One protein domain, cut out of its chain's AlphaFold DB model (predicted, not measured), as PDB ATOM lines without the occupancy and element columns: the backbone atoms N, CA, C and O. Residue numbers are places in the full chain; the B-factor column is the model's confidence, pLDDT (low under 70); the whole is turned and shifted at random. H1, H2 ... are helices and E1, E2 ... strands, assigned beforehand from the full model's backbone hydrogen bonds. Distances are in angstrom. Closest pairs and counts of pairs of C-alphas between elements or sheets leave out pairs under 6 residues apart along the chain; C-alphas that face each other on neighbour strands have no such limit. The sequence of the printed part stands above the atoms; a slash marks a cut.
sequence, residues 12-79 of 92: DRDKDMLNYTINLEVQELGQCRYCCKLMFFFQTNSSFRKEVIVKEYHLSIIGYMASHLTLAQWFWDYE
ATOM      1  N   ASP A  12      11.514 -13.467   0.066       76.12
ATOM      2  CA  ASP A  12      10.725 -13.797  -1.130       76.12
ATOM      3  C   ASP A  12      11.488 -14.734  -2.080       76.12
ATOM      4  O   ASP A  12      10.901 -15.649  -2.651       76.12
ATOM      5  N   ARG A  13      12.820 -14.615  -2.124       74.00
ATOM      6  CA  ARG A  13      13.694 -15.556  -2.837       74.00
ATOM      7  C   ARG A  13      13.611 -16.971  -2.256       74.00
ATOM      8  O   ARG A  13      13.581 -17.944  -3.007       74.00
ATOM      9  N   ASP A  14      13.581 -17.089  -0.932       76.69
ATOM     10  CA  ASP A  14      13.446 -18.388  -0.270       76.69
ATOM     11  C   ASP A  14      12.069 -18.997  -0.549       76.69
ATOM     12  O   ASP A  14      11.978 -20.202  -0.762       76.69
ATOM     13  N   LYS A  15      11.003 -18.184  -0.615       79.25
ATOM     14  CA  LYS A  15       9.661 -18.657  -1.004       79.25
ATOM     15  C   LYS A  15       9.654 -19.213  -2.424       79.25
ATOM     16  O   LYS A  15       9.127 -20.301  -2.637       79.25
ATOM     17  N   ASP A  16      10.285 -18.515  -3.367       78.62
ATOM     18  CA  ASP A  16      10.402 -18.982  -4.750       78.62
ATOM     19  C   ASP A  16      11.162 -20.308  -4.842       78.62
ATOM     20  O   ASP A  16      10.752 -21.208  -5.569       78.62
ATOM     21  N   MET A  17      12.232 -20.478  -4.060       77.38
ATOM     22  CA  MET A  17      12.960 -21.747  -3.972       77.38
ATOM     23  C   MET A  17      12.098 -22.860  -3.350       77.38
ATOM     24  O   MET A  17      12.075 -23.984  -3.854       77.38
ATOM     25  N   LEU A  18      11.382 -22.558  -2.262       80.75
ATOM     26  CA  LEU A  18      10.537 -23.515  -1.543       80.75
ATOM     27  C   LEU A  18       9.322 -23.971  -2.362       80.75
ATOM     28  O   LEU A  18       8.834 -25.076  -2.141       80.75
ATOM     29  N   ASN A  19       8.872 -23.191  -3.350       83.00
ATOM     30  CA  ASN A  19       7.835 -23.627  -4.291       83.00
ATOM     31  C   ASN A  19       8.243 -24.865  -5.105       83.00
ATOM     32  O   ASN A  19       7.376 -25.591  -5.585       83.00
ATOM     33  N   TYR A  20       9.546 -25.131  -5.246       82.06
ATOM     34  CA  TYR A  20      10.054 -26.332  -5.910       82.06
ATOM     35  C   TYR A  20      10.265 -27.510  -4.949       82.06
ATOM     36  O   TYR A  20      10.708 -28.572  -5.389       82.06
ATOM     37  N   THR A  21      10.001 -27.357  -3.648       85.38
ATOM     38  CA  THR A  21      10.148 -28.447  -2.675       85.38
ATOM     39  C   THR A  21       9.050 -29.490  -2.884       85.38
ATOM     40  O   THR A  21       7.869 -29.207  -2.713       85.38
ATOM     41  N   ILE A  22       9.452 -30.718  -3.221       87.56
ATOM     42  CA  ILE A  22       8.543 -31.860  -3.401       87.56
ATOM     43  C   ILE A  22       8.313 -32.623  -2.101       87.56
ATOM     44  O   ILE A  22       7.250 -33.207  -1.910       87.56
ATOM     45  N   ASN A  23       9.311 -32.645  -1.216       87.69
ATOM     46  CA  ASN A  23       9.233 -33.365   0.045       87.69
ATOM     47  C   ASN A  23      10.162 -32.738   1.085       87.69
ATOM     48  O   ASN A  23      11.227 -32.208   0.755       87.69
ATOM     49  N   LEU A  24       9.765 -32.844   2.348       88.75
ATOM     50  CA  LEU A  24      10.587 -32.492   3.493       88.75
ATOM     51  C   LEU A  24      10.625 -33.686   4.437       88.75
ATOM     52  O   LEU A  24       9.614 -34.027   5.048       88.75
ATOM     53  N   GLU A  25      11.801 -34.285   4.582       88.94
ATOM     54  CA  GLU A  25      12.013 -35.345   5.560       88.94
ATOM     55  C   GLU A  25      12.759 -34.813   6.774       88.94
ATOM     56  O   GLU A  25      13.670 -33.985   6.674       88.94
ATOM     57  N   VAL A  26      12.360 -35.323   7.935       86.06
ATOM     58  CA  VAL A  26      13.015 -35.063   9.210       86.06
ATOM     59  C   VAL A  26      13.485 -36.398   9.756       86.06
ATOM     60  O   VAL A  26      12.679 -37.295   9.995       86.06
ATOM     61  N   GLN A  27      14.790 -36.524   9.962       86.12
ATOM     62  CA  GLN A  27      15.391 -37.695  10.582       86.12
ATOM     63  C   GLN A  27      15.966 -37.314  11.945       86.12
ATOM     64  O   GLN A  27      16.856 -36.468  12.045       86.12
ATOM     65  N   GLU A  28      15.468 -37.960  12.996       81.44
ATOM     66  CA  GLU A  28      16.097 -37.924  14.315       81.44
ATOM     67  C   GLU A  28      17.318 -38.850  14.310       81.44
ATOM     68  O   GLU A  28      17.228 -40.033  13.969       81.44
ATOM     69  N   LEU A  29      18.488 -38.317  14.664       76.75
ATOM     70  CA  LEU A  29      19.718 -39.100  14.701       76.75
ATOM     71  C   LEU A  29      19.776 -39.836  16.043       76.75
ATOM     72  O   LEU A  29      20.121 -39.253  17.066       76.75
ATOM     73  N   GLY A  30      19.431 -41.127  16.034       65.19
ATOM     74  CA  GLY A  30      19.125 -41.936  17.226       65.19
ATOM     75  C   GLY A  30      20.169 -41.993  18.356       65.19
ATOM     76  O   GLY A  30      19.847 -42.465  19.443       65.19
ATOM     77  N   GLN A  31      21.395 -41.499  18.154       65.06
ATOM     78  CA  GLN A  31      22.412 -41.383  19.213       65.06
ATOM     79  C   GLN A  31      22.389 -40.043  19.957       65.06
ATOM     80  O   GLN A  31      22.867 -39.961  21.085       65.06
ATOM     81  N   CYS A  32      21.804 -39.000  19.376       60.34
ATOM     82  CA  CYS A  32      21.640 -37.710  20.020       60.34
ATOM     83  C   CYS A  32      20.158 -37.348  19.997       60.34
ATOM     84  O   CYS A  32      19.634 -36.939  18.967       60.34
ATOM     85  N   ARG A  33      19.496 -37.405  21.162       62.44
ATOM     86  CA  ARG A  33      18.083 -36.991  21.362       62.44
ATOM     87  C   ARG A  33      17.769 -35.552  20.928       62.44
ATOM     88  O   ARG A  33      16.631 -35.110  20.976       62.44
ATOM     89  N   TYR A  34      18.804 -34.824  20.543       72.81
ATOM     90  CA  TYR A  34      18.805 -33.425  20.204       72.81
ATOM     91  C   TYR A  34      19.366 -33.182  18.805       72.81
ATOM     92  O   TYR A  34      19.615 -32.044  18.456       72.81
ATOM     93  N   CYS A  35      19.620 -34.209  17.999       77.19
ATOM     94  CA  CYS A  35      20.117 -34.023  16.642       77.19
ATOM     95  C   CYS A  35      19.038 -34.368  15.631       77.19
ATOM     96  O   CYS A  35      18.547 -35.498  15.600       77.19
ATOM     97  N   CYS A  36      18.689 -33.395  14.797       81.44
ATOM     98  CA  CYS A  36      17.776 -33.597  13.689       81.44
ATOM     99  C   CYS A  36      18.449 -33.243  12.368       81.44
ATOM    100  O   CYS A  36      19.250 -32.312  12.260       81.44
ATOM    101  N   LYS A  37      18.103 -34.014  11.348       85.75
ATOM    102  CA  LYS A  37      18.519 -33.805   9.974       85.75
ATOM    103  C   LYS A  37      17.282 -33.482   9.157       85.75
ATOM    104  O   LYS A  37      16.383 -34.309   9.039       85.75
ATOM    105  N   LEU A  38      17.244 -32.271   8.620       86.62
ATOM    106  CA  LEU A  38      16.234 -31.825   7.671       86.62
ATOM    107  C   LEU A  38      16.747 -32.082   6.258       86.62
ATOM    108  O   LEU A  38      17.867 -31.688   5.921       86.62
ATOM    109  N   MET A  39      15.933 -32.737   5.440       88.56
ATOM    110  CA  MET A  39      16.236 -33.048   4.047       88.56
ATOM    111  C   MET A  39      15.131 -32.468   3.172       88.56
ATOM    112  O   MET A  39      14.000 -32.947   3.178       88.56
ATOM    113  N   PHE A  40      15.466 -31.406   2.447       86.19
ATOM    114  CA  PHE A  40      14.580 -30.751   1.496       86.19
ATOM    115  C   PHE A  40      14.837 -31.346   0.122       86.19
ATOM    116  O   PHE A  40      15.921 -31.167  -0.432       86.19
ATOM    117  N   PHE A  41      13.849 -32.054  -0.408       86.06
ATOM    118  CA  PHE A  41      13.882 -32.605  -1.752       86.06
ATOM    119  C   PHE A  41      13.208 -31.623  -2.688       86.06
ATOM    120  O   PHE A  41      12.104 -31.151  -2.413       86.06
ATOM    121  N   PHE A  42      13.855 -31.340  -3.806       84.94
ATOM    122  CA  PHE A  42      13.364 -30.394  -4.788       84.94
ATOM    123  C   PHE A  42      13.125 -31.078  -6.118       84.94
ATOM    124  O   PHE A  42      13.879 -31.955  -6.538       84.94
ATOM    125  N   GLN A  43      12.087 -30.625  -6.807       82.38
ATOM    126  CA  GLN A  43      11.940 -30.898  -8.220       82.38
ATOM    127  C   GLN A  43      13.092 -30.233  -8.975       82.38
ATOM    128  O   GLN A  43      13.544 -29.142  -8.606       82.38
ATOM    129  N   THR A  44      13.543 -30.873 -10.054       75.75
ATOM    130  CA  THR A  44      14.495 -30.269 -10.986       75.75
ATOM    131  C   THR A  44      13.992 -28.889 -11.400       75.75
ATOM    132  O   THR A  44      12.887 -28.749 -11.925       75.75
ATOM    133  N   ASN A  45      14.802 -27.866 -11.149       71.94
ATOM    134  CA  ASN A  45      14.487 -26.484 -11.474       71.94
ATOM    135  C   ASN A  45      15.726 -25.779 -12.031       71.94
ATOM    136  O   ASN A  45      16.854 -26.254 -11.895       71.94
ATOM    137  N   SER A  46      15.511 -24.636 -12.675       71.25
ATOM    138  CA  SER A  46      16.572 -23.825 -13.281       71.25
ATOM    139  C   SER A  46      17.393 -23.017 -12.270       71.25
ATOM    140  O   SER A  46      18.332 -22.336 -12.669       71.25
ATOM    141  N   SER A  47      17.053 -23.063 -10.980       65.69
ATOM    142  CA  SER A  47      17.607 -22.185  -9.944       65.69
ATOM    143  C   SER A  47      18.796 -22.810  -9.201       65.69
ATOM    144  O   SER A  47      19.741 -22.102  -8.853       65.69
ATOM    145  N   PHE A  48      18.828 -24.137  -9.017       69.12
ATOM    146  CA  PHE A  48      19.962 -24.842  -8.399       69.12
ATOM    147  C   PHE A  48      20.081 -26.299  -8.869       69.12
ATOM    148  O   PHE A  48      19.100 -26.971  -9.171       69.12
ATOM    149  N   ARG A  49      21.317 -26.815  -8.921       65.38
ATOM    150  CA  ARG A  49      21.621 -28.149  -9.483       65.38
ATOM    151  C   ARG A  49      21.356 -29.314  -8.515       65.38
ATOM    152  O   ARG A  49      21.355 -30.470  -8.925       65.38
ATOM    153  N   LYS A  50      21.216 -29.035  -7.219       68.50
ATOM    154  CA  LYS A  50      21.115 -30.050  -6.156       68.50
ATOM    155  C   LYS A  50      19.658 -30.455  -5.933       68.50
ATOM    156  O   LYS A  50      18.870 -29.640  -5.489       68.50
ATOM    157  N   GLU A  51      19.328 -31.724  -6.134       75.50
ATOM    158  CA  GLU A  51      17.970 -32.241  -5.876       75.50
ATOM    159  C   GLU A  51      17.640 -32.344  -4.379       75.50
ATOM    160  O   GLU A  51      16.472 -32.411  -4.007       75.50
ATOM    161  N   VAL A  52      18.659 -32.330  -3.510       80.25
ATOM    162  CA  VAL A  52      18.487 -32.414  -2.056       80.25
ATOM    163  C   VAL A  52      19.366 -31.389  -1.347       80.25
ATOM    164  O   VAL A  52      20.585 -31.360  -1.546       80.25
ATOM    165  N   ILE A  53      18.758 -30.583  -0.475       83.25
ATOM    166  CA  ILE A  53      19.464 -29.745   0.501       83.25
ATOM    167  C   ILE A  53      19.307 -30.383   1.875       83.25
ATOM    168  O   ILE A  53      18.198 -30.603   2.356       83.25
ATOM    169  N   VAL A  54      20.439 -30.661   2.513       83.44
ATOM    170  CA  VAL A  54      20.490 -31.243   3.851       83.44
ATOM    171  C   VAL A  54      20.973 -30.198   4.840       83.44
ATOM    172  O   VAL A  54      22.003 -29.552   4.615       83.44
ATOM    173  N   LYS A  55      20.254 -30.080   5.956       83.56
ATOM    174  CA  LYS A  55      20.639 -29.241   7.085       83.56
ATOM    175  C   LYS A  55      20.527 -30.018   8.387       83.56
ATOM    176  O   LYS A  55      19.452 -30.492   8.748       83.56
ATOM    177  N   GLU A  56      21.648 -30.149   9.077       83.44
ATOM    178  CA  GLU A  56      21.747 -30.856  10.348       83.44
ATOM    179  C   GLU A  56      21.817 -29.849  11.494       83.44
ATOM    180  O   GLU A  56      22.553 -28.856  11.451       83.44
ATOM    181  N   TYR A  57      21.016 -30.106  12.521       77.38
ATOM    182  CA  TYR A  57      20.895 -29.273  13.702       77.38
ATOM    183  C   TYR A  57      21.149 -30.105  14.944       77.38
ATOM    184  O   TYR A  57      20.617 -31.201  15.092       77.38
ATOM    185  N   HIS A  58      21.922 -29.535  15.858       78.12
ATOM    186  CA  HIS A  58      22.119 -30.036  17.205       78.12
ATOM    187  C   HIS A  58      21.424 -29.056  18.153       78.12
ATOM    188  O   HIS A  58      21.824 -27.898  18.278       78.12
ATOM    189  N   LEU A  59      20.361 -29.496  18.816       68.38
ATOM    190  CA  LEU A  59      19.826 -28.827  19.984       68.38
ATOM    191  C   LEU A  59      20.844 -28.966  21.122       68.38
ATOM    192  O   LEU A  59      21.350 -30.037  21.452       68.38
ATOM    193  N   SER A  60      21.151 -27.836  21.723       66.81
ATOM    194  CA  SER A  60      21.926 -27.727  22.943       66.81
ATOM    195  C   SER A  60      21.055 -27.046  23.993       66.81
ATOM    196  O   SER A  60      20.058 -26.401  23.668       66.81
ATOM    197  N   ILE A  61      21.444 -27.145  25.263       63.69
ATOM    198  CA  ILE A  61      20.730 -26.496  26.377       63.69
ATOM    199  C   ILE A  61      20.690 -24.959  26.194       63.69
ATOM    200  O   ILE A  61      19.807 -24.291  26.716       63.69
ATOM    201  N   ILE A  62      21.614 -24.412  25.396       71.00
ATOM    202  CA  ILE A  62      21.737 -22.990  25.040       71.00
ATOM    203  C   ILE A  62      21.027 -22.607  23.722       71.00
ATOM    204  O   ILE A  62      21.060 -21.441  23.343       71.00
ATOM    205  N   GLY A  63      20.364 -23.545  23.030       65.88
ATOM    206  CA  GLY A  63      19.623 -23.296  21.782       65.88
ATOM    207  C   GLY A  63      20.037 -24.194  20.609       65.88
ATOM    208  O   GLY A  63      20.690 -25.223  20.791       65.88
ATOM    209  N   TYR A  64      19.639 -23.826  19.387       65.94
ATOM    210  CA  TYR A  64      19.960 -24.556  18.153       65.94
ATOM    211  C   TYR A  64      21.355 -24.190  17.621       65.94
ATOM    212  O   TYR A  64      21.656 -23.022  17.391       65.94
ATOM    213  N   MET A  65      22.189 -25.196  17.364       66.50
ATOM    214  CA  MET A  65      23.468 -25.058  16.662       66.50
ATOM    215  C   MET A  65      23.377 -25.824  15.339       66.50
ATOM    216  O   MET A  65      23.120 -27.027  15.334       66.50
ATOM    217  N   ALA A  66      23.551 -25.139  14.207       61.69
ATOM    218  CA  ALA A  66      23.678 -25.816  12.918       61.69
ATOM    219  C   ALA A  66      25.062 -26.476  12.855       61.69
ATOM    220  O   ALA A  66      26.068 -25.788  13.008       61.69
ATOM    221  N   SER A  67      25.112 -27.793  12.666       63.78
ATOM    222  CA  SER A  67      26.375 -28.544  12.663       63.78
ATOM    223  C   SER A  67      26.910 -28.777  11.259       63.78
ATOM    224  O   SER A  67      28.117 -28.720  11.039       63.78
ATOM    225  N   HIS A  68      26.015 -29.023  10.302       66.19
ATOM    226  CA  HIS A  68      26.390 -29.364   8.943       66.19
ATOM    227  C   HIS A  68      25.334 -28.886   7.943       66.19
ATOM    228  O   HIS A  68      24.122 -28.980   8.159       66.19
ATOM    229  N   LEU A  69      25.816 -28.332   6.836       65.88
ATOM    230  CA  LEU A  69      25.028 -27.708   5.784       65.88
ATOM    231  C   LEU A  69      25.570 -28.176   4.441       65.88
ATOM    232  O   LEU A  69      26.745 -27.972   4.139       65.88
ATOM    233  N   THR A  70      24.712 -28.749   3.601       65.75
ATOM    234  CA  THR A  70      25.069 -28.888   2.186       65.75
ATOM    235  C   THR A  70      24.954 -27.514   1.540       65.75
ATOM    236  O   THR A  70      23.861 -26.955   1.487       65.75
ATOM    237  N   LEU A  71      26.068 -26.962   1.052       63.12
ATOM    238  CA  LEU A  71      26.040 -25.705   0.308       63.12
ATOM    239  C   LEU A  71      25.187 -25.898  -0.957       63.12
ATOM    240  O   LEU A  71      25.464 -26.788  -1.771       63.12
ATOM    241  N   ALA A  72      24.139 -25.088  -1.110       62.59
ATOM    242  CA  ALA A  72      23.377 -25.046  -2.347       62.59
ATOM    243  C   ALA A  72      24.280 -24.483  -3.452       62.59
ATOM    244  O   ALA A  72      24.856 -23.407  -3.303       62.59
ATOM    245  N   GLN A  73      24.435 -25.232  -4.543       63.44
ATOM    246  CA  GLN A  73      25.193 -24.782  -5.704       63.44
ATOM    247  C   GLN A  73      24.224 -24.111  -6.677       63.44
ATOM    248  O   GLN A  73      23.522 -24.786  -7.440       63.44
ATOM    249  N   TRP A  74      24.159 -22.787  -6.579       60.47
ATOM    250  CA  TRP A  74      23.326 -21.928  -7.412       60.47
ATOM    251  C   TRP A  74      23.854 -21.880  -8.849       60.47
ATOM    252  O   TRP A  74      25.057 -22.008  -9.088       60.47
ATOM    253  N   PHE A  75      22.959 -21.696  -9.820       55.97
ATOM    254  CA  PHE A  75      23.379 -21.279 -11.159       55.97
ATOM    255  C   PHE A  75      23.800 -19.799 -11.107       55.97
ATOM    256  O   PHE A  75      23.168 -19.006 -10.410       55.97
ATOM    257  N   TRP A  76      24.875 -19.432 -11.815       49.25
ATOM    258  CA  TRP A  76      25.528 -18.109 -11.759       49.25
ATOM    259  C   TRP A  76      24.568 -16.908 -11.859       49.25
ATOM    260  O   TRP A  76      24.794 -15.880 -11.217       49.25
ATOM    261  N   ASP A  77      23.469 -17.048 -12.598       52.81
ATOM    262  CA  ASP A  77      22.481 -15.983 -12.808       52.81
ATOM    263  C   ASP A  77      21.648 -15.673 -11.547       52.81
ATOM    264  O   ASP A  77      21.159 -14.555 -11.383       52.81
ATOM    265  N   TYR A  78      21.538 -16.620 -10.608       52.88
ATOM    266  CA  TYR A  78      20.849 -16.427  -9.324       52.88
ATOM    267  C   TYR A  78      21.710 -15.663  -8.302       52.88
ATOM    268  O   TYR A  78      21.180 -14.953  -7.443       52.88
ATOM    269  N   GLU A  79      23.043 -15.759  -8.397       52.94
ATOM    270  CA  GLU A  79      23.961 -15.038  -7.503       52.94
ATOM    271  C   GLU A  79      24.079 -13.547  -7.854       52.94
ATOM    272  O   GLU A  79      24.226 -12.715  -6.952       52.94
TER     273      GLU A  79
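Overview. This is residues 12 to 79 of the 92 residues of an uncharacterized protein of Cervus elaphus hippelaphus (UniProt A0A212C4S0). A long, narrow, strongly twisted sheet of four strands runs along the length of the domain, with a short helix, H1, at the end where E1 begins and a one-turn helix, H2, beyond the same end. The printed part has 68 residues, with two named helices and four named strands that follow along the chain as H1, E1, E2, E3, E4, H2; the sheet's order is E1, E2, E3, E4, all antiparallel. The class is mixed, helices and strands. The whole is loose, with a radius of gyration of the C-alphas of 13.7 A, and elongated, spanning 40 by 21 by 19 A.

Arrangement. Start at H1, residues 12 to 18, which only just is on the sheet, with 5 pairs of C-alphas within 10 A; it only grazes it, with residues 15 to 18. Next come E1, residues 21 to 28, E2, 35 to 42, E3, 52 to 60, and E4, 63 to 69, a meander, each strand the antiparallel neighbour of the one before. In the hairpin E1 and E2, look at N 25 and O 39, 2.9 A apart; in E2 and E3, at N 38 and O 55, 2.8 A; in E3 and E4, at N 58 and O 65, 2.8 A. H2, residues 76 to 79, is not on the sheet and is apart from H1. Every O i to N i+4 pair in H1 is within hydrogen-bond range; H2 is too short for one.

Along the chain. Find C-alpha 12, where H1 begins, at (10.725, -13.797, -1.130). H1 measures 9.7 A from first to last C-alpha, E1 20.3 A, E2 22.8 A, E3 25.7 A, E4 17.5 A and H2 5.5 A. H2 ends at C-alpha 79, (23.961, -15.038, -7.503).

Size, cuts and confidence. The C-alphas of Gln 31 and Asp 77, the two farthest apart, are 40.9 A apart. The printed part has no cut, and no link is long. The model's pLDDT is under 70 in residues 30 to 33, 47 to 50, 59 to 61 and 63 to 79.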